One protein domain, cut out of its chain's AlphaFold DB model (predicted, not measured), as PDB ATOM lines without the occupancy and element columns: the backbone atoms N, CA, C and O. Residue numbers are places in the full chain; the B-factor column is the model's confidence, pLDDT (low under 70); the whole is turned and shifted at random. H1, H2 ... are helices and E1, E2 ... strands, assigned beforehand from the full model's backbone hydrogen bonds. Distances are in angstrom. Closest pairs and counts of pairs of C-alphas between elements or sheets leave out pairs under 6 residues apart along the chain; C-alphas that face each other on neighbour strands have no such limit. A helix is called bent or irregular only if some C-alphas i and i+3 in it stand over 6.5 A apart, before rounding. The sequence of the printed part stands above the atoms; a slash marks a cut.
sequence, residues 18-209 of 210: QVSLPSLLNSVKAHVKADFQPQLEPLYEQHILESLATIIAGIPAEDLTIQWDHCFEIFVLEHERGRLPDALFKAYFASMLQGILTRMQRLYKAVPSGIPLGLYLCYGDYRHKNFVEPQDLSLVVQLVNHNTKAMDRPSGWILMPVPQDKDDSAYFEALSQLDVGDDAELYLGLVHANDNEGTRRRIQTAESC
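AT A GLANCE: This is residues 18 to 209 of the 210 residues of an uncharacterized protein of Aspergillus arachidicola (UniProt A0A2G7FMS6). A strongly twisted and curled wall of five parallel strands is covered on one face by three helices, H2, H4 and H5, while its other face is largely bare. H1 follows directly on the end of E1 and H3 on the end of E2, while at the sheet's E5 edge, far from the long helix H2, H7 lies near E5 and meets H6 with its residues 205 to 209 alone, the two making a corner. The printed part has 192 residues with seven named helices and five named strands, in the order E1 H1 H2 E2 H3 H4 E3 H5 E4 H6 E5 H7. The sheet's order is E1 E2 E3 E4 E5 and the class is mixed, helices and strands. The whole is compact, with a radius of gyration of the C-alphas of 17.0 A and spans of 46 by 43 by 32 A.

IN THESE COORDINATES: E1, residues 18 to 22, begins with C-alpha 18 at (13.147, 16.037, 91.006) and is 13.1 A long. H1, residues 24 to 31, follows, 11.0 A. H2, residues 34 to 58, is the longest helix, 34.9 A, with a kink of 51 degrees near residue 41; it is irregular, its C-alphas 35 and 38 being 7.4 A apart. E2, residues 64 to 70, measures 19.8 A, and H3, residues 72 to 80, measures 12.2 A. H4, residues 96 to 109, spans 20.1 A; E3, residues 117 to 121, spans 13.4 A and ends with C-alpha 121 at (22.571, 12.151, 78.641). H5, residues 138 to 150, is 18.3 A, and E4, residues 157 to 161, is 13.3 A. H6, residues 169 to 177, is 14.3 A and irregular, with C-alphas 171 and 174 also 7.4 A apart. E5, residues 185 to 189, is 13.1 A. H7, residues 196 to 209, is 20.6 A and ends with C-alpha 209 at (15.128, -3.099, 69.018).

HOW THE PARTS SIT: E1 and E5 are the edge strands. Within hydrogen-bond range are N 19 and O 65 between E1 and E2, 2.9 A, N 70 and O 120 between E2 and E3, 2.8 A, N 159 and O 119 between E3 and E4, 2.8 A, and N 158 and O 185 between E4 and E5, 2.8 A. There are four strand-helix-strand units, parallel neighbour strands with helices between: E1, H1 H2, E2; E2, H3 H4, E3; E3, H5, E4; and E4, H6, E5, each with a right-handed crossover. H2, H4 and H5 with the sheet make two layers, helices on one face of a sheet. H2 runs along the strands over E1, at 1 degree to it on the local plane. H4 has a height over the sheet of 10.9 A and lies over E2. H1 touches H2 at a steep tilt of 55 degrees, closest at the C-alphas of Val 28 and Gln 37, 6.2 A. H3 and H4 form a helical hairpin, closest at the C-alphas of Glu 73 and Ile 100, 6.5 A. H4 touches H5, closest at the C-alphas of Leu 101 and Asn 147, 6.2 A. H5 and H6 touch only at their ends, the C-alphas of Ser 138 and Ala 174 being 5.1 A apart. H6 touches H7 at a steep tilt of 42 degrees, closest at the C-alphas of Glu 173 and Cys 209, 5.8 A; H7 only grazes the sheet. H2 and H7 are apart. In H3, H4 and H5 every O i to N i+4 pair is within hydrogen-bond range; the counts are 3 of 4 in H1, 17 of 21 in H2, 9 of 10 in H7 and 1 of 5 in H6, where 4 of 6 O i to N i+3 pairs are within range.

THE WHOLE: The C-alphas farthest apart are those of Gln 39 and Glu 197, 48.9 A. The printed part has no cut. The links H3 to H4 and E3 to H5 are long, with 15 and 16 residues. The mean pLDDT of the printed part is 92.9, and residues 126 to 131 are under 70.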
ATOM      1  N   GLN A  18      11.894  16.248  91.723       96.31
ATOM      2  CA  GLN A  18      13.147  16.037  91.006       96.31
ATOM      3  C   GLN A  18      13.993  17.305  90.992       96.31
ATOM      4  O   GLN A  18      13.588  18.334  90.452       96.31
ATOM      5  N   VAL A  19      15.212  17.194  91.513       98.06
ATOM      6  CA  VAL A  19      16.255  18.209  91.370       98.06
ATOM      7  C   VAL A  19      17.258  17.735  90.322       98.06
ATOM      8  O   VAL A  19      18.029  16.807  90.568       98.06
ATOM      9  N   SER A  20      17.265  18.395  89.166       97.62
ATOM     10  CA  SER A  20      18.275  18.193  88.124       97.62
ATOM     11  C   SER A  20      19.427  19.180  88.299       97.62
ATOM     12  O   SER A  20      19.211  20.392  88.364       97.62
ATOM     13  N   LEU A  21      20.650  18.663  88.381       97.50
ATOM     14  CA  LEU A  21      21.872  19.445  88.535       97.50
ATOM     15  C   LEU A  21      22.786  19.246  87.318       97.50
ATOM     16  O   LEU A  21      22.899  18.131  86.804       97.50
ATOM     17  N   PRO A  22      23.479  20.301  86.857       96.00
ATOM     18  CA  PRO A  22      24.440  20.170  85.772       96.00
ATOM     19  C   PRO A  22      25.690  19.417  86.237       96.00
ATOM     20  O   PRO A  22      26.150  19.586  87.367       96.00
ATOM     21  N   SER A  23      26.297  18.644  85.339       96.00
ATOM     22  CA  SER A  23      27.633  18.098  85.562       96.00
ATOM     23  C   SER A  23      28.699  19.194  85.708       96.00
ATOM     24  O   SER A  23      28.512  20.350  85.313       96.00
ATOM     25  N   LEU A  24      29.878  18.822  86.220       96.38
ATOM     26  CA  LEU A  24      31.022  19.741  86.307       96.38
ATOM     27  C   LEU A  24      31.407  20.292  84.931       96.38
ATOM     28  O   LEU A  24      31.660  21.487  84.777       96.38
ATOM     29  N   LEU A  25      31.429  19.415  83.924       95.44
ATOM     30  CA  LEU A  25      31.785  19.772  82.559       95.44
ATOM     31  C   LEU A  25      30.769  20.740  81.959       95.44
ATOM     32  O   LEU A  25      31.196  21.699  81.320       95.44
ATOM     33  N   ASN A  26      29.468  20.551  82.206       94.06
ATOM     34  CA  ASN A  26      28.438  21.460  81.702       94.06
ATOM     35  C   ASN A  26      28.685  22.908  82.120       94.06
ATOM     36  O   ASN A  26      28.506  23.813  81.313       94.06
ATOM     37  N   SER A  27      29.148  23.132  83.346       93.19
ATOM     38  CA  SER A  27      29.393  24.485  83.843       93.19
ATOM     39  C   SER A  27      30.782  24.994  83.469       93.19
ATOM     40  O   SER A  27      30.931  26.094  82.932       93.19
ATOM     41  N   VAL A  28      31.818  24.190  83.720       95.56
ATOM     42  CA  VAL A  28      33.212  24.608  83.540       95.56
ATOM     43  C   VAL A  28      33.554  24.770  82.058       95.56
ATOM     44  O   VAL A  28      34.152  25.776  81.679       95.56
ATOM     45  N   LYS A  29      33.145  23.841  81.183       91.94
ATOM     46  CA  LYS A  29      33.427  23.974  79.745       91.94
ATOM     47  C   LYS A  29      32.602  25.062  79.075       91.94
ATOM     48  O   LYS A  29      33.134  25.735  78.196       91.94
ATOM     49  N   ALA A  30      31.343  25.243  79.468       88.38
ATOM     50  CA  ALA A  30      30.471  26.221  78.823       88.38
ATOM     51  C   ALA A  30      30.842  27.672  79.157       88.38
ATOM     52  O   ALA A  30      30.633  28.560  78.330       88.38
ATOM     53  N   HIS A  31      31.360  27.930  80.364       90.94
ATOM     54  CA  HIS A  31      31.418  29.293  80.903       90.94
ATOM     55  C   HIS A  31      32.808  29.765  81.339       90.94
ATOM     56  O   HIS A  31      32.975  30.941  81.663       90.94
ATOM     57  N   VAL A  32      33.821  28.895  81.330       94.88
ATOM     58  CA  VAL A  32      35.171  29.226  81.808       94.88
ATOM     59  C   VAL A  32      36.150  29.196  80.646       94.88
ATOM     60  O   VAL A  32      36.186  28.243  79.866       94.88
ATOM     61  N   LYS A  33      36.995  30.224  80.537       94.06
ATOM     62  CA  LYS A  33      38.077  30.249  79.545       94.06
ATOM     63  C   LYS A  33      39.031  29.069  79.777       94.06
ATOM     64  O   LYS A  33      39.409  28.807  80.915       94.06
ATOM     65  N   ALA A  34      39.460  28.423  78.689       93.50
ATOM     66  CA  ALA A  34      40.276  27.201  78.694       93.50
ATOM     67  C   ALA A  34      41.445  27.218  79.698       93.50
ATOM     68  O   ALA A  34      41.600  26.274  80.467       93.50
ATOM     69  N   ASP A  35      42.203  28.319  79.751       94.56
ATOM     70  CA  ASP A  35      43.383  28.471  80.620       94.56
ATOM     71  C   ASP A  35      43.079  28.359  82.127       94.56
ATOM     72  O   ASP A  35      43.993  28.099  82.911       94.56
ATOM     73  N   PHE A  36      41.816  28.570  82.525       96.62
ATOM     74  CA  PHE A  36      41.355  28.563  83.917       96.62
ATOM     75  C   PHE A  36      40.541  27.315  84.298       96.62
ATOM     76  O   PHE A  36      40.210  27.132  85.469       96.62
ATOM     77  N   GLN A  37      40.186  26.462  83.332       96.69
ATOM     78  CA  GLN A  37      39.334  25.292  83.579       96.69
ATOM     79  C   GLN A  37      39.963  24.294  84.574       96.69
ATOM     80  O   GLN A  37      39.267  23.903  85.513       96.69
ATOM     81  N   PRO A  38      41.263  23.927  84.468       96.31
ATOM     82  CA  PRO A  38      41.882  23.000  85.419       96.31
ATOM     83  C   PRO A  38      41.923  23.521  86.858       96.31
ATOM     84  O   PRO A  38      41.845  22.732  87.795       96.31
ATOM     85  N   GLN A  39      42.074  24.836  87.043       96.81
ATOM     86  CA  GLN A  39      42.159  25.452  88.367       96.81
ATOM     87  C   GLN A  39      40.773  25.688  88.973       96.81
ATOM     88  O   GLN A  39      40.629  25.607  90.191       96.81
ATOM     89  N   LEU A  40      39.761  25.984  88.148       97.06
ATOM     90  CA  LEU A  40      38.416  26.285  88.638       97.06
ATOM     91  C   LEU A  40      37.584  25.030  88.912       97.06
ATOM     92  O   LEU A  40      36.788  25.050  89.846       97.06
ATOM     93  N   GLU A  41      37.751  23.949  88.140       97.62
ATOM     94  CA  GLU A  41      36.927  22.743  88.308       97.62
ATOM     95  C   GLU A  41      36.897  22.221  89.756       97.62
ATOM     96  O   GLU A  41      35.791  22.008  90.247       97.62
ATOM     97  N   PRO A  42      38.026  22.067  90.482       97.31
ATOM     98  CA  PRO A  42      37.982  21.560  91.855       97.31
ATOM     99  C   PRO A  42      37.198  22.468  92.813       97.31
ATOM    100  O   PRO A  42      36.507  21.978  93.701       97.31
ATOM    101  N   LEU A  43      37.273  23.790  92.615       97.81
ATOM    102  CA  LEU A  43      36.525  24.769  93.411       97.81
ATOM    103  C   LEU A  43      35.028  24.713  93.085       97.81
ATOM    104  O   LEU A  43      34.185  24.778  93.976       97.81
ATOM    105  N   TYR A  44      34.695  24.562  91.802       97.69
ATOM    106  CA  TYR A  44      33.315  24.397  91.362       97.69
ATOM    107  C   TYR A  44      32.708  23.088  91.886       97.69
ATOM    108  O   TYR A  44      31.582  23.091  92.378       97.69
ATOM    109  N   GLU A  45      33.467  21.988  91.837       98.19
ATOM    110  CA  GLU A  45      33.064  20.691  92.382       98.19
ATOM    111  C   GLU A  45      32.767  20.777  93.879       98.19
ATOM    112  O   GLU A  45      31.725  20.306  94.326       98.19
ATOM    113  N   GLN A  46      33.628  21.435  94.654       98.31
ATOM    114  CA  GLN A  46      33.369  21.641  96.075       98.31
ATOM    115  C   GLN A  46      32.016  22.340  96.304       98.31
ATOM    116  O   GLN A  46      31.180  21.846  97.061       98.31
ATOM    117  N   HIS A  47      31.765  23.457  95.620       97.69
ATOM    118  CA  HIS A  47      30.562  24.257  95.854       97.69
ATOM    119  C   HIS A  47      29.269  23.618  95.331       97.69
ATOM    120  O   HIS A  47      28.212  23.782  95.950       97.69
ATOM    121  N   ILE A  48      29.312  22.870  94.222       97.81
ATOM    122  CA  ILE A  48      28.123  22.139  93.761       97.81
ATOM    123  C   ILE A  48      27.773  20.993  94.721       97.81
ATOM    124  O   ILE A  48      26.594  20.746  94.961       97.81
ATOM    125  N   LEU A  49      28.771  20.353  95.342       98.38
ATOM    126  CA  LEU A  49      28.549  19.325  96.360       98.38
ATOM    127  C   LEU A  49      28.030  19.911  97.685       98.38
ATOM    128  O   LEU A  49      27.144  19.322  98.300       98.38
ATOM    129  N   GLU A  50      28.501  21.090  98.099       98.44
ATOM    130  CA  GLU A  50      27.928  21.839  99.233       98.44
ATOM    131  C   GLU A  50      26.459  22.228  98.973       98.44
ATOM    132  O   GLU A  50      25.600  22.120  99.855       98.44
ATOM    133  N   SER A  51      26.150  22.629  97.736       98.00
ATOM    134  CA  SER A  51      24.782  22.941  97.307       98.00
ATOM    135  C   SER A  51      23.893  21.696  97.327       98.00
ATOM    136  O   SER A  51      22.795  21.736  97.881       98.00
ATOM    137  N   LEU A  52      24.382  20.568  96.801       98.50
ATOM    138  CA  LEU A  52      23.691  19.280  96.862       98.50
ATOM    139  C   LEU A  52      23.422  18.854  98.313       98.50
ATOM    140  O   LEU A  52      22.307  18.453  98.634       98.50
ATOM    141  N   ALA A  53      24.408  18.981  99.204       98.44
ATOM    142  CA  ALA A  53      24.242  18.657 100.619       98.44
ATOM    143  C   ALA A  53      23.156  19.518 101.283       98.44
ATOM    144  O   ALA A  53      22.352  19.009 102.062       98.44
ATOM    145  N   THR A  54      23.090  20.806 100.933       98.44
ATOM    146  CA  THR A  54      22.036  21.716 101.409       98.44
ATOM    147  C   THR A  54      20.650  21.272 100.931       98.44
ATOM    148  O   THR A  54      19.705  21.273 101.715       98.44
ATOM    149  N   ILE A  55      20.529  20.847  99.668       98.31
ATOM    150  CA  ILE A  55      19.276  20.330  99.093       98.31
ATOM    151  C   ILE A  55      18.837  19.051  99.812       98.31
ATOM    152  O   ILE A  55      17.694  18.958 100.252       98.31
ATOM    153  N   ILE A  56      19.756  18.097  99.990       98.06
ATOM    154  CA  ILE A  56      19.496  16.828 100.686       98.06
ATOM    155  C   ILE A  56      19.074  17.063 102.141       98.06
ATOM    156  O   ILE A  56      18.202  16.367 102.646       98.06
ATOM    157  N   ALA A  57      19.670  18.040 102.828       97.69
ATOM    158  CA  ALA A  57      19.294  18.374 104.201       97.69
ATOM    159  C   ALA A  57      17.932  19.087 104.300       97.69
ATOM    160  O   ALA A  57      17.309  19.069 105.360       97.69
ATOM    161  N   GLY A  58      17.494  19.745 103.222       97.12
ATOM    162  CA  GLY A  58      16.283  20.564 103.190       97.12
ATOM    163  C   GLY A  58      15.015  19.845 102.729       97.12
ATOM    164  O   GLY A  58      13.927  20.377 102.945       97.12
ATOM    165  N   ILE A  59      15.129  18.671 102.097       95.44
ATOM    166  CA  ILE A  59      13.996  17.919 101.535       95.44
ATOM    167  C   ILE A  59      14.027  16.485 102.087       95.44
ATOM    168  O   ILE A  59      15.078  15.847 102.005       95.44
ATOM    169  N   PRO A  60      12.912  15.955 102.634       94.00
ATOM    170  CA  PRO A  60      12.837  14.561 103.071       94.00
ATOM    171  C   PRO A  60      13.280  13.590 101.972       94.00
ATOM    172  O   PRO A  60      12.979  13.780 100.792       94.00
ATOM    173  N   ALA A  61      14.004  12.537 102.351       94.06
ATOM    174  CA  ALA A  61      14.596  11.609 101.389       94.06
ATOM    175  C   ALA A  61      13.533  10.852 100.579       94.06
ATOM    176  O   ALA A  61      13.774  10.497  99.429       94.06
ATOM    177  N   GLU A  62      12.360  10.611 101.160       92.75
ATOM    178  CA  GLU A  62      11.182  10.014 100.532       92.75
ATOM    179  C   GLU A  62      10.524  10.914  99.476       92.75
ATOM    180  O   GLU A  62       9.935  10.387  98.534       92.75
ATOM    181  N   ASP A  63      10.718  12.230  99.579       94.56
ATOM    182  CA  ASP A  63      10.131  13.245  98.699       94.56
ATOM    183  C   ASP A  63      11.134  13.770  97.663       94.56
ATOM    184  O   ASP A  63      10.777  14.573  96.806       94.56
ATOM    185  N   LEU A  64      12.399  13.344  97.723       96.19
ATOM    186  CA  LEU A  64      13.471  13.840  96.863       96.19
ATOM    187  C   LEU A  64      13.906  12.796  95.839       96.19
ATOM    188  O   LEU A  64      13.995  11.598  96.124       96.19
ATOM    189  N   THR A  65      14.239  13.272  94.648       96.94
ATOM    190  CA  THR A  65      15.008  12.523  93.664       96.94
ATOM    191  C   THR A  65      16.020  13.444  92.978       96.94
ATOM    192  O   THR A  65      15.742  14.627  92.768       96.94
ATOM    193  N   ILE A  66      17.215  12.937  92.675       98.19
ATOM    194  CA  ILE A  66      18.308  13.728  92.085       98.19
ATOM    195  C   ILE A  66      18.571  13.247  90.663       98.19
ATOM    196  O   ILE A  66      18.592  12.048  90.418       98.19
ATOM    197  N   GLN A  67      18.825  14.164  89.736       97.94
ATOM    198  CA  GLN A  67      19.303  13.847  88.392       97.94
ATOM    199  C   GLN A  67      20.592  14.614  88.105       97.94
ATOM    200  O   GLN A  67      20.671  15.811  88.382       97.94
ATOM    201  N   TRP A  68      21.580  13.939  87.519       97.56
ATOM    202  CA  TRP A  68      22.742  14.606  86.933       97.56
ATOM    203  C   TRP A  68      22.591  14.714  85.419       97.56
ATOM    204  O   TRP A  68      22.398  13.714  84.722       97.56
ATOM    205  N   ASP A  69      22.711  15.941  84.922       96.94
ATOM    206  CA  ASP A  69      22.600  16.268  83.509       96.94
ATOM    207  C   ASP A  69      23.997  16.347  82.891       96.94
ATOM    208  O   ASP A  69      24.805  17.194  83.276       96.94
ATOM    209  N   HIS A  70      24.279  15.502  81.900       95.62
ATOM    210  CA  HIS A  70      25.564  15.429  81.207       95.62
ATOM    211  C   HIS A  70      25.382  15.733  79.721       95.62
ATOM    212  O   HIS A  70      24.760  14.977  78.971       95.62
ATOM    213  N   CYS A  71      25.950  16.856  79.299       94.06
ATOM    214  CA  CYS A  71      25.899  17.329  77.922       94.06
ATOM    215  C   CYS A  71      27.314  17.491  77.362       94.06
ATOM    216  O   CYS A  71      27.667  16.934  76.324       94.06
ATOM    217  N   PHE A  72      28.178  18.186  78.099       94.44
ATOM    218  CA  PHE A  72      29.550  18.441  77.671       94.44
ATOM    219  C   PHE A  72      30.438  17.198  77.717       94.44
ATOM    220  O   PHE A  72      31.414  17.135  76.972       94.44
ATOM    221  N   GLU A  73      30.101  16.193  78.524       95.88
ATOM    222  CA  GLU A  73      30.685  14.853  78.441       95.88
ATOM    223  C   GLU A  73      30.536  14.282  77.029       95.88
ATOM    224  O   GLU A  73      31.515  13.830  76.434       95.88
ATOM    225  N   ILE A  74      29.325  14.365  76.472       95.12
ATOM    226  CA  ILE A  74      29.012  13.869  75.131       95.12
ATOM    227  C   ILE A  74      29.781  14.674  74.086       95.12
ATOM    228  O   ILE A  74      30.406  14.090  73.205       95.12
ATOM    229  N   PHE A  75      29.845  16.000  74.224       94.19
ATOM    230  CA  PHE A  75      30.607  16.843  73.296       94.19
ATOM    231  C   PHE A  75      32.108  16.580  73.314       94.19
ATOM    232  O   PHE A  75      32.741  16.564  72.261       94.19
ATOM    233  N   VAL A  76      32.686  16.353  74.493       95.00
ATOM    234  CA  VAL A  76      34.101  15.987  74.626       95.00
ATOM    235  C   VAL A  76      34.381  14.655  73.927       95.00
ATOM    236  O   VAL A  76      35.380  14.540  73.216       95.00
ATOM    237  N   LEU A  77      33.499  13.669  74.092       95.31
ATOM    238  CA  LEU A  77      33.641  12.357  73.457       95.31
ATOM    239  C   LEU A  77      33.424  12.427  71.937       95.31
ATOM    240  O   LEU A  77      34.158  11.799  71.178       95.31
ATOM    241  N   GLU A  78      32.478  13.237  71.459       94.31
ATOM    242  CA  GLU A  78      32.277  13.468  70.022       94.31
ATOM    243  C   GLU A  78      33.433  14.256  69.384       94.31
ATOM    244  O   GLU A  78      33.817  13.992  68.242       94.31
ATOM    245  N   HIS A  79      34.057  15.182  70.119       93.69
ATOM    246  CA  HIS A  79      35.304  15.821  69.693       93.69
ATOM    247  C   HIS A  79      36.426  14.783  69.558       93.69
ATOM    248  O   HIS A  79      37.160  14.794  68.571       93.69
ATOM    249  N   GLU A  80      36.579  13.870  70.523       92.81
ATOM    250  CA  GLU A  80      37.563  12.777  70.449       92.81
ATOM    251  C   GLU A  80      37.323  11.857  69.240       92.81
ATOM    252  O   GLU A  80      38.279  11.421  68.599       92.81
ATOM    253  N   ARG A  81      36.057  11.645  68.861       92.44
ATOM    254  CA  ARG A  81      35.650  10.931  67.637       92.44
ATOM    255  C   ARG A  81      35.817  11.754  66.348       92.44
ATOM    256  O   ARG A  81      35.511  11.259  65.267       92.44
ATOM    257  N   GLY A  82      36.288  12.999  66.438       92.19
ATOM    258  CA  GLY A  82      36.517  13.890  65.296       92.19
ATOM    259  C   GLY A  82      35.250  14.520  64.706       92.19
ATOM    260  O   GLY A  82      35.313  15.107  63.628       92.19
ATOM    261  N   ARG A  83      34.104  14.419  65.389       91.31
ATOM    262  CA  ARG A  83      32.810  14.940  64.916       91.31
ATOM    263  C   ARG A  83      32.516  16.368  65.359       91.31
ATOM    264  O   ARG A  83      31.716  17.051  64.725       91.31
ATOM    265  N   LEU A  84      33.186  16.827  66.411       88.94
ATOM    266  CA  LEU A  84      33.121  18.198  66.911       88.94
ATOM    267  C   LEU A  84      34.528  18.810  66.933       88.94
ATOM    268  O   LEU A  84      35.188  18.749  67.964       88.94
ATOM    269  N   PRO A  85      35.024  19.390  65.824       87.81
ATOM    270  CA  PRO A  85      36.412  19.853  65.726       87.81
ATOM    271  C   PRO A  85      36.695  21.168  66.472       87.81
ATOM    272  O   PRO A  85      37.840  21.618  66.501       87.81
ATOM    273  N   ASP A  86      35.673  21.817  67.040       89.19
ATOM    274  CA  ASP A  86      35.842  23.078  67.761       89.19
ATOM    275  C   ASP A  86      36.660  22.876  69.048       89.19
ATOM    276  O   ASP A  86      36.362  22.012  69.879       89.19
ATOM    277  N   ALA A  87      37.678  23.718  69.240       88.69
ATOM    278  CA  ALA A  87      38.564  23.680  70.397       88.69
ATOM    279  C   ALA A  87      37.832  23.864  71.741       88.69
ATOM    280  O   ALA A  87      38.350  23.421  72.766       88.69
ATOM    281  N   LEU A  88      36.632  24.456  71.752       87.12
ATOM    282  CA  LEU A  88      35.749  24.535  72.920       87.12
ATOM    283  C   LEU A  88      35.478  23.149  73.533       87.12
ATOM    284  O   LEU A  88      35.446  22.973  74.759       87.12
ATOM    285  N   PHE A  89      35.324  22.134  72.683       91.25
ATOM    286  CA  PHE A  89      34.976  20.781  73.105       91.25
ATOM    287  C   PHE A  89      36.198  19.923  73.439       91.25
ATOM    288  O   PHE A  89      36.062  18.893  74.095       91.25
ATOM    289  N   LYS A  90      37.416  20.390  73.146       93.25
ATOM    290  CA  LYS A  90      38.651  19.702  73.536       93.25
ATOM    291  C   LYS A  90      38.789  19.627  75.059       93.25
ATOM    292  O   LYS A  90      38.698  20.643  75.745       93.25
ATOM    293  N   ALA A  91      38.974  18.436  75.629       93.94
ATOM    294  CA  ALA A  91      39.162  18.270  77.074       93.94
ATOM    295  C   ALA A  91      40.438  18.968  77.588       93.94
ATOM    296  O   ALA A  91      41.459  18.998  76.902       93.94
ATOM    297  N   TYR A  92      40.391  19.477  78.824       94.81
ATOM    298  CA  TYR A  92      41.556  19.989  79.572       94.81
ATOM    299  C   TYR A  92      42.190  18.926  80.483       94.81
ATOM    300  O   TYR A  92      43.013  19.232  81.342       94.81
ATOM    301  N   PHE A  93      41.798  17.666  80.307       94.94
ATOM    302  CA  PHE A  93      42.320  16.504  81.014       94.94
ATOM    303  C   PHE A  93      42.607  15.383  80.013       94.94
ATOM    304  O   PHE A  93      42.053  15.360  78.915       94.94
ATOM    305  N   ALA A  94      43.492  14.464  80.394       91.81
ATOM    306  CA  ALA A  94      43.833  13.289  79.599       91.81
ATOM    307  C   ALA A  94      42.903  12.107  79.912       91.81
ATOM    308  O   ALA A  94      42.207  12.109  80.929       91.81
ATOM    309  N   SER A  95      42.940  11.084  79.052       91.44
ATOM    310  CA  SER A  95      42.126   9.869  79.173       91.44
ATOM    311  C   SER A  95      40.632  10.196  79.249       91.44
ATOM    312  O   SER A  95      39.996   9.934  80.263       91.44
ATOM    313  N   MET A  96      40.089  10.795  78.185       93.31
ATOM    314  CA  MET A  96      38.771  11.445  78.126       93.31
ATOM    315  C   MET A  96      37.649  10.648  78.802       93.31
ATOM    316  O   MET A  96      37.085  11.127  79.785       93.31
ATOM    317  N   LEU A  97      37.379   9.418  78.353       94.00
ATOM    318  CA  LEU A  97      36.354   8.565  78.964       94.00
ATOM    319  C   LEU A  97      36.603   8.340  80.464       94.00
ATOM    320  O   LEU A  97      35.709   8.552  81.275       94.00
ATOM    321  N   GLN A  98      37.824   7.978  80.860       95.06
ATOM    322  CA  GLN A  98      38.144   7.740  82.273       95.06
ATOM    323  C   GLN A  98      38.062   9.017  83.118       95.06
ATOM    324  O   GLN A  98      37.585   8.988  84.251       95.06
ATOM    325  N   GLY A  99      38.475  10.157  82.564       95.88
ATOM    326  CA  GLY A  99      38.369  11.458  83.211       95.88
ATOM    327  C   GLY A  99      36.916  11.881  83.426       95.88
ATOM    328  O   GLY A  99      36.609  12.456  84.471       95.88
ATOM    329  N   ILE A 100      36.031  11.568  82.477       96.75
ATOM    330  CA  ILE A 100      34.583  11.764  82.599       96.75
ATOM    331  C   ILE A 100      34.018  10.845  83.686       96.75
ATOM    332  O   ILE A 100      33.427  11.339  84.643       96.75
ATOM    333  N   LEU A 101      34.278   9.536  83.607       95.88
ATOM    334  CA  LEU A 101      33.770   8.557  84.574       95.88
ATOM    335  C   LEU A 101      34.206   8.882  86.004       95.88
ATOM    336  O   LEU A 101      33.387   8.863  86.914       95.88
ATOM    337  N   THR A 102      35.466   9.275  86.206       95.56
ATOM    338  CA  THR A 102      35.966   9.658  87.537       95.56
ATOM    339  C   THR A 102      35.196  10.857  88.107       95.56
ATOM    340  O   THR A 102      34.946  10.915  89.308       95.56
ATOM    341  N   ARG A 103      34.812  11.830  87.268       96.44
ATOM    342  CA  ARG A 103      34.001  12.988  87.690       96.44
ATOM    343  C   ARG A 103      32.572  12.574  88.011       96.44
ATOM    344  O   ARG A 103      32.073  12.928  89.075       96.44
ATOM    345  N   MET A 104      31.948  11.785  87.134       95.94
ATOM    346  CA  MET A 104      30.609  11.230  87.356       95.94
ATOM    347  C   MET A 104      30.558  10.462  88.680       95.94
ATOM    348  O   MET A 104      29.734  10.766  89.535       95.94
ATOM    349  N   GLN A 105      31.514   9.566  88.931       94.50
ATOM    350  CA  GLN A 105      31.588   8.805  90.179       94.50
ATOM    351  C   GLN A 105      31.616   9.691  91.430       94.50
ATOM    352  O   GLN A 105      30.962   9.358  92.418       94.50
ATOM    353  N   ARG A 106      32.357  10.809  91.421       95.56
ATOM    354  CA  ARG A 106      32.405  11.728  92.572       95.56
ATOM    355  C   ARG A 106      31.052  12.389  92.825       95.56
ATOM    356  O   ARG A 106      30.596  12.397  93.966       95.56
ATOM    357  N   LEU A 107      30.381  12.847  91.769       95.94
ATOM    358  CA  LEU A 107      29.037  13.427  91.855       95.94
ATOM    359  C   LEU A 107      27.994  12.411  92.340       95.94
ATOM    360  O   LEU A 107      27.145  12.726  93.171       95.94
ATOM    361  N   TYR A 108      28.070  11.173  91.857       94.12
ATOM    362  CA  TYR A 108      27.110  10.128  92.199       94.12
ATOM    363  C   TYR A 108      27.296   9.626  93.635       94.12
ATOM    364  O   TYR A 108      26.313   9.407  94.342       94.12
ATOM    365  N   LYS A 109      28.546   9.475  94.094       94.12
ATOM    366  CA  LYS A 109      28.866   9.066  95.474       94.12
ATOM    367  C   LYS A 109      28.393  10.070  96.524       94.12
ATOM    368  O   LYS A 109      28.201   9.687  97.673       94.12
ATOM    369  N   ALA A 110      28.197  11.329  96.140       96.00
ATOM    370  CA  ALA A 110      27.678  12.355  97.034       96.00
ATOM    371  C   ALA A 110      26.165  12.241  97.294       96.00
ATOM    372  O   ALA A 110      25.669  12.871  98.225       96.00
ATOM    373  N   VAL A 111      25.430  11.444  96.507       96.38
ATOM    374  CA  VAL A 111      23.990  11.220  96.694       96.38
ATOM    375  C   VAL A 111      23.770   9.982  97.578       96.38
ATOM    376  O   VAL A 111      24.128   8.871  97.168       96.38
ATOM    377  N   PRO A 112      23.155  10.125  98.770       95.00
ATOM    378  CA  PRO A 112      22.824   9.008  99.650       95.00
ATOM    379  C   PRO A 112      22.033   7.902  98.940       95.00
ATOM    380  O   PRO A 112      21.192   8.172  98.083       95.00
ATOM    381  N   SER A 113      22.261   6.644  99.324       91.75
ATOM    382  CA  SER A 113      21.616   5.477  98.699       91.75
ATOM    383  C   SER A 113      20.091   5.459  98.836       91.75
ATOM    384  O   SER A 113      19.416   4.923  97.966       91.75
ATOM    385  N   GLY A 114      19.543   6.074  99.890       92.19
ATOM    386  CA  GLY A 114      18.095   6.207 100.096       92.19
ATOM    387  C   GLY A 114      17.404   7.217  99.173       92.19
ATOM    388  O   GLY A 114      16.180   7.304  99.192       92.19
ATOM    389  N   ILE A 115      18.165   7.977  98.378       95.75
ATOM    390  CA  ILE A 115      17.640   8.951  97.417       95.75
ATOM    391  C   ILE A 115      17.830   8.381  96.002       95.75
ATOM    392  O   ILE A 115      18.972   8.077  95.619       95.75
ATOM    393  N   PRO A 116      16.752   8.213  95.214       95.19
ATOM    394  CA  PRO A 116      16.858   7.781  93.827       95.19
ATOM    395  C   PRO A 116      17.692   8.765  92.999       95.19
ATOM    396  O   PRO A 116      17.681   9.977  93.232       95.19
ATOM    397  N   LEU A 117      18.458   8.214  92.057       95.81
ATOM    398  CA  LEU A 117      19.432   8.957  91.266       95.81
ATOM    399  C   LEU A 117      19.261   8.650  89.782       95.81
ATOM    400  O   LEU A 117      19.418   7.500  89.373       95.81
ATOM    401  N   GLY A 118      18.979   9.679  88.999       95.88
ATOM    402  CA  GLY A 118      18.850   9.622  87.554       95.88
ATOM    403  C   GLY A 118      20.089  10.094  86.816       95.88
ATOM    404  O   GLY A 118      20.832  10.962  87.287       95.88
ATOM    405  N   LEU A 119      20.260   9.560  85.613       95.56
ATOM    406  CA  LEU A 119      21.252   9.995  84.643       95.56
ATOM    407  C   LEU A 119      20.551  10.605  83.426       95.56
ATOM    408  O   LEU A 119      19.748   9.934  82.787       95.56
ATOM    409  N   TYR A 120      20.886  11.839  83.058       96.75
ATOM    410  CA  TYR A 120      20.428  12.446  81.810       96.75
ATOM    411  C   TYR A 120      21.600  12.673  80.857       96.75
ATOM    412  O   TYR A 120      22.538  13.399  81.182       96.75
ATOM    413  N   LEU A 121      21.544  12.050  79.678       94.75
ATOM    414  CA  LEU A 121      22.571  12.151  78.641       94.75
ATOM    415  C   LEU A 121      21.992  12.853  77.422       94.75
ATOM    416  O   LEU A 121      21.164  12.274  76.721       94.75
ATOM    417  N   CYS A 122      22.432  14.079  77.142       89.19
ATOM    418  CA  CYS A 122      21.901  14.851  76.023       89.19
ATOM    419  C   CYS A 122      22.991  15.372  75.085       89.19
ATOM    420  O   CYS A 122      24.110  15.684  75.485       89.19
ATOM    421  N   TYR A 123      22.621  15.525  73.815       84.75
ATOM    422  CA  TYR A 123      23.450  16.150  72.780       84.75
ATOM    423  C   TYR A 123      23.266  17.677  72.709       84.75
ATOM    424  O   TYR A 123      23.735  18.307  71.765       84.75
ATOM    425  N   GLY A 124      22.615  18.256  73.728       75.88
ATOM    426  CA  GLY A 124      22.381  19.687  73.918       75.88
ATOM    427  C   GLY A 124      21.547  20.340  72.819       75.88
ATOM    428  O   GLY A 124      21.978  20.428  71.681       75.88
ATOM    429  N   ASP A 125      20.399  20.905  73.176       71.69
ATOM    430  CA  ASP A 125      19.568  21.663  72.241       71.69
ATOM    431  C   ASP A 125      19.912  23.158  72.307       71.69
ATOM    432  O   ASP A 125      19.798  23.790  73.362       71.69
ATOM    433  N   TYR A 126      20.317  23.744  71.180       58.84
ATOM    434  CA  TYR A 126      20.358  25.193  71.021       58.84
ATOM    435  C   TYR A 126      19.498  25.618  69.831       58.84
ATOM    436  O   TYR A 126      19.883  25.477  68.670       58.84
ATOM    437  N   ARG A 127      18.339  26.214  70.137       58.25
ATOM    438  CA  ARG A 127      17.337  26.665  69.154       58.25
ATOM    439  C   ARG A 127      16.814  25.520  68.273       58.25
ATOM    440  O   ARG A 127      16.705  25.694  67.058       58.25
ATOM    441  N   HIS A 128      16.469  24.386  68.884       60.78
ATOM    442  CA  HIS A 128      15.935  23.197  68.206       60.78
ATOM    443  C   HIS A 128      16.929  22.524  67.257       60.78
ATOM    444  O   HIS A 128      16.539  21.928  66.254       60.78
ATOM    445  N   LYS A 129      18.226  22.676  67.537       60.00
ATOM    446  CA  LYS A 129      19.314  22.014  66.816       60.00
ATOM    447  C   LYS A 129      20.361  21.550  67.805       60.00
ATOM    448  O   LYS A 129      20.741  22.321  68.692       60.00
ATOM    449  N   ASN A 130      20.855  20.332  67.621       63.16
ATOM    450  CA  ASN A 130      21.971  19.861  68.418       63.16
ATOM    451  C   ASN A 130      23.280  20.483  67.914       63.16
ATOM    452  O   ASN A 130      23.448  20.746  66.719       63.16
ATOM    453  N   PHE A 131      24.237  20.709  68.820       66.56
ATOM    454  CA  PHE A 131      25.595  21.119  68.423       66.56
ATOM    455  C   PHE A 131      26.266  20.049  67.560       66.56
ATOM    456  O   PHE A 131      27.052  20.356  66.664       66.56
ATOM    457  N   VAL A 132      25.911  18.792  67.822       79.19
ATOM    458  CA  VAL A 132      26.172  17.658  66.953       79.19
ATOM    459  C   VAL A 132      24.965  16.728  67.003       79.19
ATOM    460  O   VAL A 132      24.556  16.300  68.077       79.19
ATOM    461  N   GLU A 133      24.381  16.424  65.848       82.56
ATOM    462  CA  GLU A 133      23.271  15.470  65.789       82.56
ATOM    463  C   GLU A 133      23.795  14.053  66.053       82.56
ATOM    464  O   GLU A 133      24.738  13.635  65.371       82.56
ATOM    465  N   PRO A 134      23.246  13.299  67.021       87.75
ATOM    466  CA  PRO A 134      23.672  11.928  67.266       87.75
ATOM    467  C   PRO A 134      23.446  11.067  66.021       87.75
ATOM    468  O   PRO A 134      22.383  11.096  65.398       87.75
ATOM    469  N   GLN A 135      24.460  10.284  65.650       91.12
ATOM    470  CA  GLN A 135      24.323   9.315  64.561       91.12
ATOM    471  C   GLN A 135      23.407   8.160  64.978       91.12
ATOM    472  O   GLN A 135      22.528   7.778  64.207       91.12
ATOM    473  N   ASP A 136      23.608   7.680  66.204       94.50
ATOM    474  CA  ASP A 136      22.914   6.585  66.875       94.50
ATOM    475  C   ASP A 136      23.085   6.728  68.405       94.50
ATOM    476  O   ASP A 136      23.715   7.675  68.899       94.50
ATOM    477  N   LEU A 137      22.547   5.776  69.172       95.62
ATOM    478  CA  LEU A 137      22.691   5.727  70.631       95.62
ATOM    479  C   LEU A 137      24.003   5.071  71.122       95.62
ATOM    480  O   LEU A 137      24.206   4.946  72.329       95.62
ATOM    481  N   SER A 138      24.936   4.682  70.242       95.75
ATOM    482  CA  SER A 138      26.131   3.899  70.619       95.75
ATOM    483  C   SER A 138      27.021   4.597  71.645       95.75
ATOM    484  O   SER A 138      27.508   3.961  72.579       95.75
ATOM    485  N   LEU A 139      27.232   5.910  71.502       95.69
ATOM    486  CA  LEU A 139      28.076   6.679  72.419       95.69
ATOM    487  C   LEU A 139      27.478   6.732  73.824       95.69
ATOM    488  O   LEU A 139      28.186   6.509  74.806       95.69
ATOM    489  N   VAL A 140      26.182   7.030  73.913       95.75
ATOM    490  CA  VAL A 140      25.494   7.165  75.198       95.75
ATOM    491  C   VAL A 140      25.339   5.805  75.869       95.75
ATOM    492  O   VAL A 140      25.650   5.703  77.048       95.75
ATOM    493  N   VAL A 141      25.012   4.740  75.127       96.31
ATOM    494  CA  VAL A 141      24.995   3.363  75.654       96.31
ATOM    495  C   VAL A 141      26.376   2.959  76.169       96.31
ATOM    496  O   VAL A 141      26.500   2.454  77.285       96.31
ATOM    497  N   GLN A 142      27.441   3.236  75.408       96.19
ATOM    498  CA  GLN A 142      28.806   2.960  75.852       96.19
ATOM    499  C   GLN A 142      29.112   3.687  77.165       96.19
ATOM    500  O   GLN A 142      29.631   3.063  78.091       96.19
ATOM    501  N   LEU A 143      28.799   4.981  77.266       96.12
ATOM    502  CA  LEU A 143      29.049   5.763  78.475       96.12
ATOM    503  C   LEU A 143      28.255   5.227  79.673       96.12
ATOM    504  O   LEU A 143      28.839   5.053  80.743       96.12
ATOM    505  N   VAL A 144      26.969   4.914  79.486       95.75
ATOM    506  CA  VAL A 144      26.122   4.323  80.529       95.75
ATOM    507  C   VAL A 144      26.725   3.023  81.037       95.75
ATOM    508  O   VAL A 144      26.952   2.904  82.233       95.75
ATOM    509  N   ASN A 145      27.064   2.085  80.154       96.06
ATOM    510  CA  ASN A 145      27.592   0.783  80.562       96.06
ATOM    511  C   ASN A 145      28.904   0.907  81.346       96.06
ATOM    512  O   ASN A 145      29.139   0.174  82.307       96.06
ATOM    513  N   HIS A 146      29.779   1.835  80.944       95.12
ATOM    514  CA  HIS A 146      30.999   2.105  81.701       95.12
ATOM    515  C   HIS A 146      30.689   2.735  83.060       95.12
ATOM    516  O   HIS A 146      31.319   2.362  84.044       95.12
ATOM    517  N   ASN A 147      29.720   3.653  83.127       92.75
ATOM    518  CA  ASN A 147      29.294   4.261  84.380       92.75
ATOM    519  C   ASN A 147      28.674   3.224  85.326       92.75
ATOM    520  O   ASN A 147      29.110   3.133  86.467       92.75
ATOM    521  N   THR A 148      27.748   2.385  84.851       92.44
ATOM    522  CA  THR A 148      27.134   1.298  85.633       92.44
ATOM    523  C   THR A 148      28.200   0.391  86.243       92.44
ATOM    524  O   THR A 148      28.196   0.161  87.446       92.44
ATOM    525  N   LYS A 149      29.180  -0.058  85.447       92.00
ATOM    526  CA  LYS A 149      30.279  -0.921  85.928       92.00
ATOM    527  C   LYS A 149      31.190  -0.246  86.949       92.00
ATOM    528  O   LYS A 149      31.865  -0.927  87.715       92.00
ATOM    529  N   ALA A 150      31.261   1.078  86.918       87.75
ATOM    530  CA  ALA A 150      32.131   1.868  87.769       87.75
ATOM    531  C   ALA A 150      31.438   2.319  89.072       87.75
ATOM    532  O   ALA A 150      32.100   2.887  89.943       87.75
ATOM    533  N   MET A 151      30.129   2.101  89.207       85.06
ATOM    534  CA  MET A 151      29.317   2.576  90.323       85.06
ATOM    535  C   MET A 151      28.913   1.433  91.260       85.06
ATOM    536  O   MET A 151      28.465   0.382  90.824       85.06
ATOM    537  N   ASP A 152      28.993   1.681  92.570       84.25
ATOM    538  CA  ASP A 152      28.592   0.718  93.612       84.25
ATOM    539  C   ASP A 152      27.070   0.720  93.888       84.25
ATOM    540  O   ASP A 152      26.596   0.075  94.823       84.25
ATOM    541  N   ARG A 153      26.293   1.494  93.117       85.44
ATOM    542  CA  ARG A 153      24.831   1.602  93.227       85.44
ATOM    543  C   ARG A 153      24.186   1.631  91.840       85.44
ATOM    544  O   ARG A 153      24.776   2.226  90.934       85.44
ATOM    545  N   PRO A 154      22.967   1.088  91.680       82.69
ATOM    546  CA  PRO A 154      22.209   1.268  90.453       82.69
ATOM    547  C   PRO A 154      21.777   2.732  90.287       82.69
ATOM    548  O   PRO A 154      21.602   3.480  91.263       82.69
ATOM    549  N   SER A 155      21.608   3.134  89.027       85.44
ATOM    550  CA  SER A 155      20.840   4.335  88.687       85.44
ATOM    551  C   SER A 155      19.359   3.976  88.759       85.44
ATOM    552  O   SER A 155      18.990   2.882  88.356       85.44
ATOM    553  N   GLY A 156      18.517   4.877  89.264       90.75
ATOM    554  CA  GLY A 156      17.068   4.669  89.240       90.75
ATOM    555  C   GLY A 156      16.515   4.782  87.822       90.75
ATOM    556  O   GLY A 156      15.658   4.004  87.425       90.75
ATOM    557  N   TRP A 157      17.042   5.725  87.036       95.81
ATOM    558  CA  TRP A 157      16.670   5.862  85.633       95.81
ATOM    559  C   TRP A 157      17.773   6.477  84.776       95.81
ATOM    560  O   TRP A 157      18.689   7.140  85.274       95.81
ATOM    561  N   ILE A 158      17.656   6.277  83.465       96.06
ATOM    562  CA  ILE A 158      18.495   6.885  82.434       96.06
ATOM    563  C   ILE A 158      17.590   7.531  81.391       96.06
ATOM    564  O   ILE A 158      16.736   6.867  80.814       96.06
ATOM    565  N   LEU A 159      17.792   8.818  81.122       96.38
ATOM    566  CA  LEU A 159      17.039   9.584  80.134       96.38
ATOM    567  C   LEU A 159      17.934   9.952  78.943       96.38
ATOM    568  O   LEU A 159      18.966  10.607  79.110       96.38
ATOM    569  N   MET A 160      17.509   9.561  77.738       95.50
ATOM    570  CA  MET A 160      18.190   9.852  76.470       95.50
ATOM    571  C   MET A 160      17.223  10.547  75.495       95.50
ATOM    572  O   MET A 160      16.282   9.912  75.008       95.50
ATOM    573  N   PRO A 161      17.403  11.844  75.183       93.75
ATOM    574  CA  PRO A 161      16.644  12.510  74.128       93.75
ATOM    575  C   PRO A 161      16.893  11.874  72.764       93.75
ATOM    576  O   PRO A 161      18.018  11.488  72.443       93.75
ATOM    577  N   VAL A 162      15.851  11.831  71.936       93.12
ATOM    578  CA  VAL A 162      15.933  11.339  70.561       93.12
ATOM    579  C   VAL A 162      15.550  12.472  69.609       93.12
ATOM    580  O   VAL A 162      14.476  13.060  69.787       93.12
ATOM    581  N   PRO A 163      16.393  12.816  68.615       91.94
ATOM    582  CA  PRO A 163      16.053  13.833  67.625       91.94
ATOM    583  C   PRO A 163      14.751  13.510  66.886       91.94
ATOM    584  O   PRO A 163      14.362  12.352  66.735       91.94
ATOM    585  N   GLN A 164      14.058  14.550  66.424       91.19
ATOM    586  CA  GLN A 164      12.729  14.408  65.828       91.19
ATOM    587  C   GLN A 164      12.729  13.512  64.579       91.19
ATOM    588  O   GLN A 164      11.777  12.762  64.359       91.19
ATOM    589  N   ASP A 165      13.787  13.574  63.776       90.25
ATOM    590  CA  ASP A 165      13.942  12.849  62.513       90.25
ATOM    591  C   ASP A 165      14.442  11.403  62.677       90.25
ATOM    592  O   ASP A 165      14.597  10.700  61.682       90.25
ATOM    593  N   LYS A 166      14.666  10.936  63.913       92.44
ATOM    594  CA  LYS A 166      15.174   9.592  64.213       92.44
ATOM    595  C   LYS A 166      14.057   8.609  64.530       92.44
ATOM    596  O   LYS A 166      13.780   8.325  65.694       92.44
ATOM    597  N   ASP A 167      13.421   8.094  63.481       93.00
ATOM    598  CA  ASP A 167      12.491   6.957  63.536       93.00
ATOM    599  C   ASP A 167      13.034   5.678  62.864       93.00
ATOM    600  O   ASP A 167      12.315   4.681  62.766       93.00
ATOM    601  N   ASP A 168      14.313   5.676  62.468       95.19
ATOM    602  CA  ASP A 168      15.013   4.537  61.871       95.19
ATOM    603  C   ASP A 168      15.573   3.555  62.916       95.19
ATOM    604  O   ASP A 168      16.024   3.956  63.985       95.19
ATOM    605  N   SER A 169      15.559   2.253  62.607       95.12
ATOM    606  CA  SER A 169      16.012   1.203  63.537       95.12
ATOM    607  C   SER A 169      17.499   1.303  63.871       95.12
ATOM    608  O   SER A 169      17.879   1.061  65.014       95.12
ATOM    609  N   ALA A 170      18.330   1.708  62.902       96.00
ATOM    610  CA  ALA A 170      19.778   1.808  63.070       96.00
ATOM    611  C   ALA A 170      20.161   2.773  64.203       96.00
ATOM    612  O   ALA A 170      21.122   2.524  64.929       96.00
ATOM    613  N   TYR A 171      19.371   3.830  64.420       96.12
ATOM    614  CA  TYR A 171      19.552   4.737  65.550       96.12
ATOM    615  C   TYR A 171      19.439   4.037  66.921       96.12
ATOM    616  O   TYR A 171      20.176   4.378  67.853       96.12
ATOM    617  N   PHE A 172      18.540   3.053  67.045       97.00
ATOM    618  CA  PHE A 172      18.199   2.380  68.304       97.00
ATOM    619  C   PHE A 172      18.933   1.054  68.532       97.00
ATOM    620  O   PHE A 172      18.951   0.579  69.664       97.00
ATOM    621  N   GLU A 173      19.571   0.465  67.516       96.31
ATOM    622  CA  GLU A 173      20.229  -0.856  67.596       96.31
ATOM    623  C   GLU A 173      21.189  -1.003  68.789       96.31
ATOM    624  O   GLU A 173      21.285  -2.073  69.401       96.31
ATOM    625  N   ALA A 174      21.871   0.083  69.165       96.38
ATOM    626  CA  ALA A 174      22.794   0.097  70.295       96.38
ATOM    627  C   ALA A 174      22.123  -0.221  71.644       96.38
ATOM    628  O   ALA A 174      22.810  -0.693  72.548       96.38
ATOM    629  N   LEU A 175      20.810  -0.007  71.790       95.69
ATOM    630  CA  LEU A 175      20.074  -0.314  73.021       95.69
ATOM    631  C   LEU A 175      20.138  -1.799  73.387       95.69
ATOM    632  O   LEU A 175      20.169  -2.116  74.568       95.69
ATOM    633  N   SER A 176      20.282  -2.697  72.407       94.75
ATOM    634  CA  SER A 176      20.486  -4.136  72.652       94.75
ATOM    635  C   SER A 176      21.736  -4.461  73.484       94.75
ATOM    636  O   SER A 176      21.884  -5.577  73.977       94.75
ATOM    637  N   GLN A 177      22.666  -3.508  73.606       95.94
ATOM    638  CA  GLN A 177      23.890  -3.630  74.394       95.94
ATOM    639  C   GLN A 177      23.811  -2.880  75.728       95.94
ATOM    640  O   GLN A 177      24.815  -2.832  76.435       95.94
ATOM    641  N   LEU A 178      22.683  -2.246  76.061       95.12
ATOM    642  CA  LEU A 178      22.521  -1.496  77.302       95.12
ATOM    643  C   LEU A 178      22.544  -2.449  78.507       95.12
ATOM    644  O   LEU A 178      21.768  -3.394  78.584       95.12
ATOM    645  N   ASP A 179      23.449  -2.188  79.445       93.31
ATOM    646  CA  ASP A 179      23.744  -3.041  80.599       93.31
ATOM    647  C   ASP A 179      23.644  -2.198  81.877       93.31
ATOM    648  O   ASP A 179      24.609  -1.566  82.323       93.31
ATOM    649  N   VAL A 180      22.418  -2.100  82.401       90.38
ATOM    650  CA  VAL A 180      22.042  -1.203  83.514       90.38
ATOM    651  C   VAL A 180      21.434  -1.938  84.711       90.38
ATOM    652  O   VAL A 180      21.148  -1.310  85.729       90.38
ATOM    653  N   GLY A 181      21.319  -3.266  84.614       86.12
ATOM    654  CA  GLY A 181      20.634  -4.114  85.589       86.12
ATOM    655  C   GLY A 181      19.110  -3.991  85.527       86.12
ATOM    656  O   GLY A 181      18.568  -3.169  84.794       86.12
ATOM    657  N   ASP A 182      18.427  -4.813  86.323       85.38
ATOM    658  CA  ASP A 182      16.957  -4.902  86.324       85.38
ATOM    659  C   ASP A 182      16.277  -3.747  87.085       85.38
ATOM    660  O   ASP A 182      15.080  -3.516  86.928       85.38
ATOM    661  N   ASP A 183      17.035  -3.014  87.908       85.44
ATOM    662  CA  ASP A 183      16.522  -1.961  88.797       85.44
ATOM    663  C   ASP A 183      16.511  -0.559  88.156       85.44
ATOM    664  O   ASP A 183      16.057   0.400  88.784       85.44
ATOM    665  N   ALA A 184      17.046  -0.413  86.939       91.94
ATOM    666  CA  ALA A 184      17.160   0.867  86.247       91.94
ATOM    667  C   ALA A 184      16.115   1.000  85.133       91.94
ATOM    668  O   ALA A 184      16.012   0.150  84.251       91.94
ATOM    669  N   GLU A 185      15.392   2.117  85.116       94.12
ATOM    670  CA  GLU A 185      14.422   2.415  84.061       94.12
ATOM    671  C   GLU A 185      15.055   3.222  82.914       94.12
ATOM    672  O   GLU A 185      15.735   4.229  83.132       94.12
ATOM    673  N   LEU A 186      14.804   2.821  81.665       94.75
ATOM    674  CA  LEU A 186      15.206   3.582  80.481       94.75
ATOM    675  C   LEU A 186      14.059   4.481  80.003       94.75
ATOM    676  O   LEU A 186      12.985   4.004  79.646       94.75
ATOM    677  N   TYR A 187      14.330   5.779  79.897       95.81
ATOM    678  CA  TYR A 187      13.433   6.770  79.316       95.81
ATOM    679  C   TYR A 187      14.014   7.315  78.009       95.81
ATOM    680  O   TYR A 187      15.101   7.896  77.979       95.81
ATOM    681  N   LEU A 188      13.260   7.179  76.919       96.25
ATOM    682  CA  LEU A 188      13.608   7.751  75.618       96.25
ATOM    683  C   LEU A 188      12.753   8.991  75.333       96.25
ATOM    684  O   LEU A 188      11.523   8.957  75.407       96.25
ATOM    685  N   GLY A 189      13.398  10.099  74.972       95.12
ATOM    686  CA  GLY A 189      12.724  11.349  74.616       95.12
ATOM    687  C   GLY A 189      12.146  11.311  73.202       95.12
ATOM    688  O   GLY A 189      12.732  11.889  72.293       95.12
ATOM    689  N   LEU A 190      11.014  10.623  73.011       95.75
ATOM    690  CA  LEU A 190      10.404  10.364  71.690       95.75
ATOM    691  C   LEU A 190       9.268  11.338  71.312       95.75
ATOM    692  O   LEU A 190       8.731  11.291  70.194       95.75
ATOM    693  N   VAL A 191       8.858  12.197  72.248       94.88
ATOM    694  CA  VAL A 191       7.726  13.120  72.094       94.88
ATOM    695  C   VAL A 191       8.208  14.477  71.597       94.88
ATOM    696  O   VAL A 191       8.998  15.137  72.263       94.88
ATOM    697  N   HIS A 192       7.680  14.907  70.450       92.81
ATOM    698  CA  HIS A 192       7.983  16.200  69.836       92.81
ATOM    699  C   HIS A 192       6.694  16.987  69.605       92.81
ATOM    700  O   HIS A 192       5.645  16.415  69.288       92.81
ATOM    701  N   ALA A 193       6.751  18.307  69.789       91.62
ATOM    702  CA  ALA A 193       5.575  19.162  69.675       91.62
ATOM    703  C   ALA A 193       4.949  19.056  68.274       91.62
ATOM    704  O   ALA A 193       5.635  19.197  67.264       91.62
ATOM    705  N   ASN A 194       3.629  18.855  68.223       93.62
ATOM    706  CA  ASN A 194       2.848  18.721  66.989       93.62
ATOM    707  C   ASN A 194       3.239  17.533  66.080       93.62
ATOM    708  O   ASN A 194       2.903  17.551  64.900       93.62
ATOM    709  N   ASP A 195       3.888  16.487  66.609       94.94
ATOM    710  CA  ASP A 195       4.334  15.314  65.834       94.94
ATOM    711  C   ASP A 195       3.842  13.979  66.431       94.94
ATOM    712  O   ASP A 195       4.603  13.055  66.717       94.94
ATOM    713  N   ASN A 196       2.526  13.863  66.635       96.38
ATOM    714  CA  ASN A 196       1.913  12.663  67.226       96.38
ATOM    715  C   ASN A 196       2.135  11.387  66.392       96.38
ATOM    716  O   ASN A 196       2.171  10.286  66.941       96.38
ATOM    717  N   GLU A 197       2.207  11.506  65.065       97.06
ATOM    718  CA  GLU A 197       2.466  10.362  64.184       97.06
ATOM    719  C   GLU A 197       3.927   9.926  64.263       97.06
ATOM    720  O   GLU A 197       4.185   8.736  64.444       97.06
ATOM    721  N   GLY A 198       4.872  10.870  64.205       96.81
ATOM    722  CA  GLY A 198       6.286  10.570  64.397       96.81
ATOM    723  C   GLY A 198       6.561   9.972  65.770       96.81
ATOM    724  O   GLY A 198       7.309   9.007  65.868       96.81
ATOM    725  N   THR A 199       5.890  10.447  66.825       96.81
ATOM    726  CA  THR A 199       6.042   9.869  68.168       96.81
ATOM    727  C   THR A 199       5.657   8.397  68.190       96.81
ATOM    728  O   THR A 199       6.399   7.592  68.742       96.81
ATOM    729  N   ARG A 200       4.549   8.015  67.541       97.25
ATOM    730  CA  ARG A 200       4.155   6.600  67.453       97.25
ATOM    731  C   ARG A 200       5.164   5.766  66.669       97.25
ATOM    732  O   ARG A 200       5.468   4.664  67.106       97.25
ATOM    733  N   ARG A 201       5.698   6.290  65.557       97.50
ATOM    734  CA  ARG A 201       6.734   5.591  64.777       97.50
ATOM    735  C   ARG A 201       7.994   5.362  65.604       97.50
ATOM    736  O   ARG A 201       8.451   4.235  65.695       97.50
ATOM    737  N   ARG A 202       8.495   6.401  66.279       97.25
ATOM    738  CA  ARG A 202       9.680   6.305  67.144       97.25
ATOM    739  C   ARG A 202       9.499   5.305  68.287       97.25
ATOM    740  O   ARG A 202      10.419   4.542  68.550       97.25
ATOM    741  N   ILE A 203       8.323   5.281  68.929       96.50
ATOM    742  CA  ILE A 203       7.995   4.285  69.968       96.50
ATOM    743  C   ILE A 203       8.054   2.873  69.381       96.50
ATOM    744  O   ILE A 203       8.792   2.039  69.889       96.50
ATOM    745  N   GLN A 204       7.341   2.635  68.276       96.62
ATOM    746  CA  GLN A 204       7.297   1.322  67.634       96.62
ATOM    747  C   GLN A 204       8.689   0.836  67.207       96.62
ATOM    748  O   GLN A 204       9.015  -0.336  67.383       96.62
ATOM    749  N   THR A 205       9.512   1.725  66.646       96.31
ATOM    750  CA  THR A 205      10.883   1.391  66.252       96.31
ATOM    751  C   THR A 205      11.722   1.023  67.475       96.31
ATOM    752  O   THR A 205      12.359  -0.028  67.467       96.31
ATOM    753  N   ALA A 206      11.692   1.834  68.537       94.62
ATOM    754  CA  ALA A 206      12.463   1.573  69.750       94.62
ATOM    755  C   ALA A 206      12.082   0.233  70.411       94.62
ATOM    756  O   ALA A 206      12.970  -0.552  70.732       94.62
ATOM    757  N   GLU A 207      10.782  -0.066  70.527       93.06
ATOM    758  CA  GLU A 207      10.263  -1.337  71.068       93.06
ATOM    759  C   GLU A 207      10.651  -2.562  70.224       93.06
ATOM    760  O   GLU A 207      10.656  -3.686  70.712       93.06
ATOM    761  N   SER A 208      10.967  -2.378  68.939       90.69
ATOM    762  CA  SER A 208      11.406  -3.481  68.074       90.69
ATOM    763  C   SER A 208      12.890  -3.839  68.233       90.69
ATOM    764  O   SER A 208      13.315  -4.891  67.753       90.69
ATOM    765  N   CYS A 209      13.674  -2.975  68.887       83.19
ATOM    766  CA  CYS A 209      15.128  -3.099  69.018       83.19
ATOM    767  C   CYS A 209      15.600  -3.484  70.432       83.19
ATOM    768  O   CYS A 209      16.797  -3.738  70.601       83.19
TER     769      CYS A 209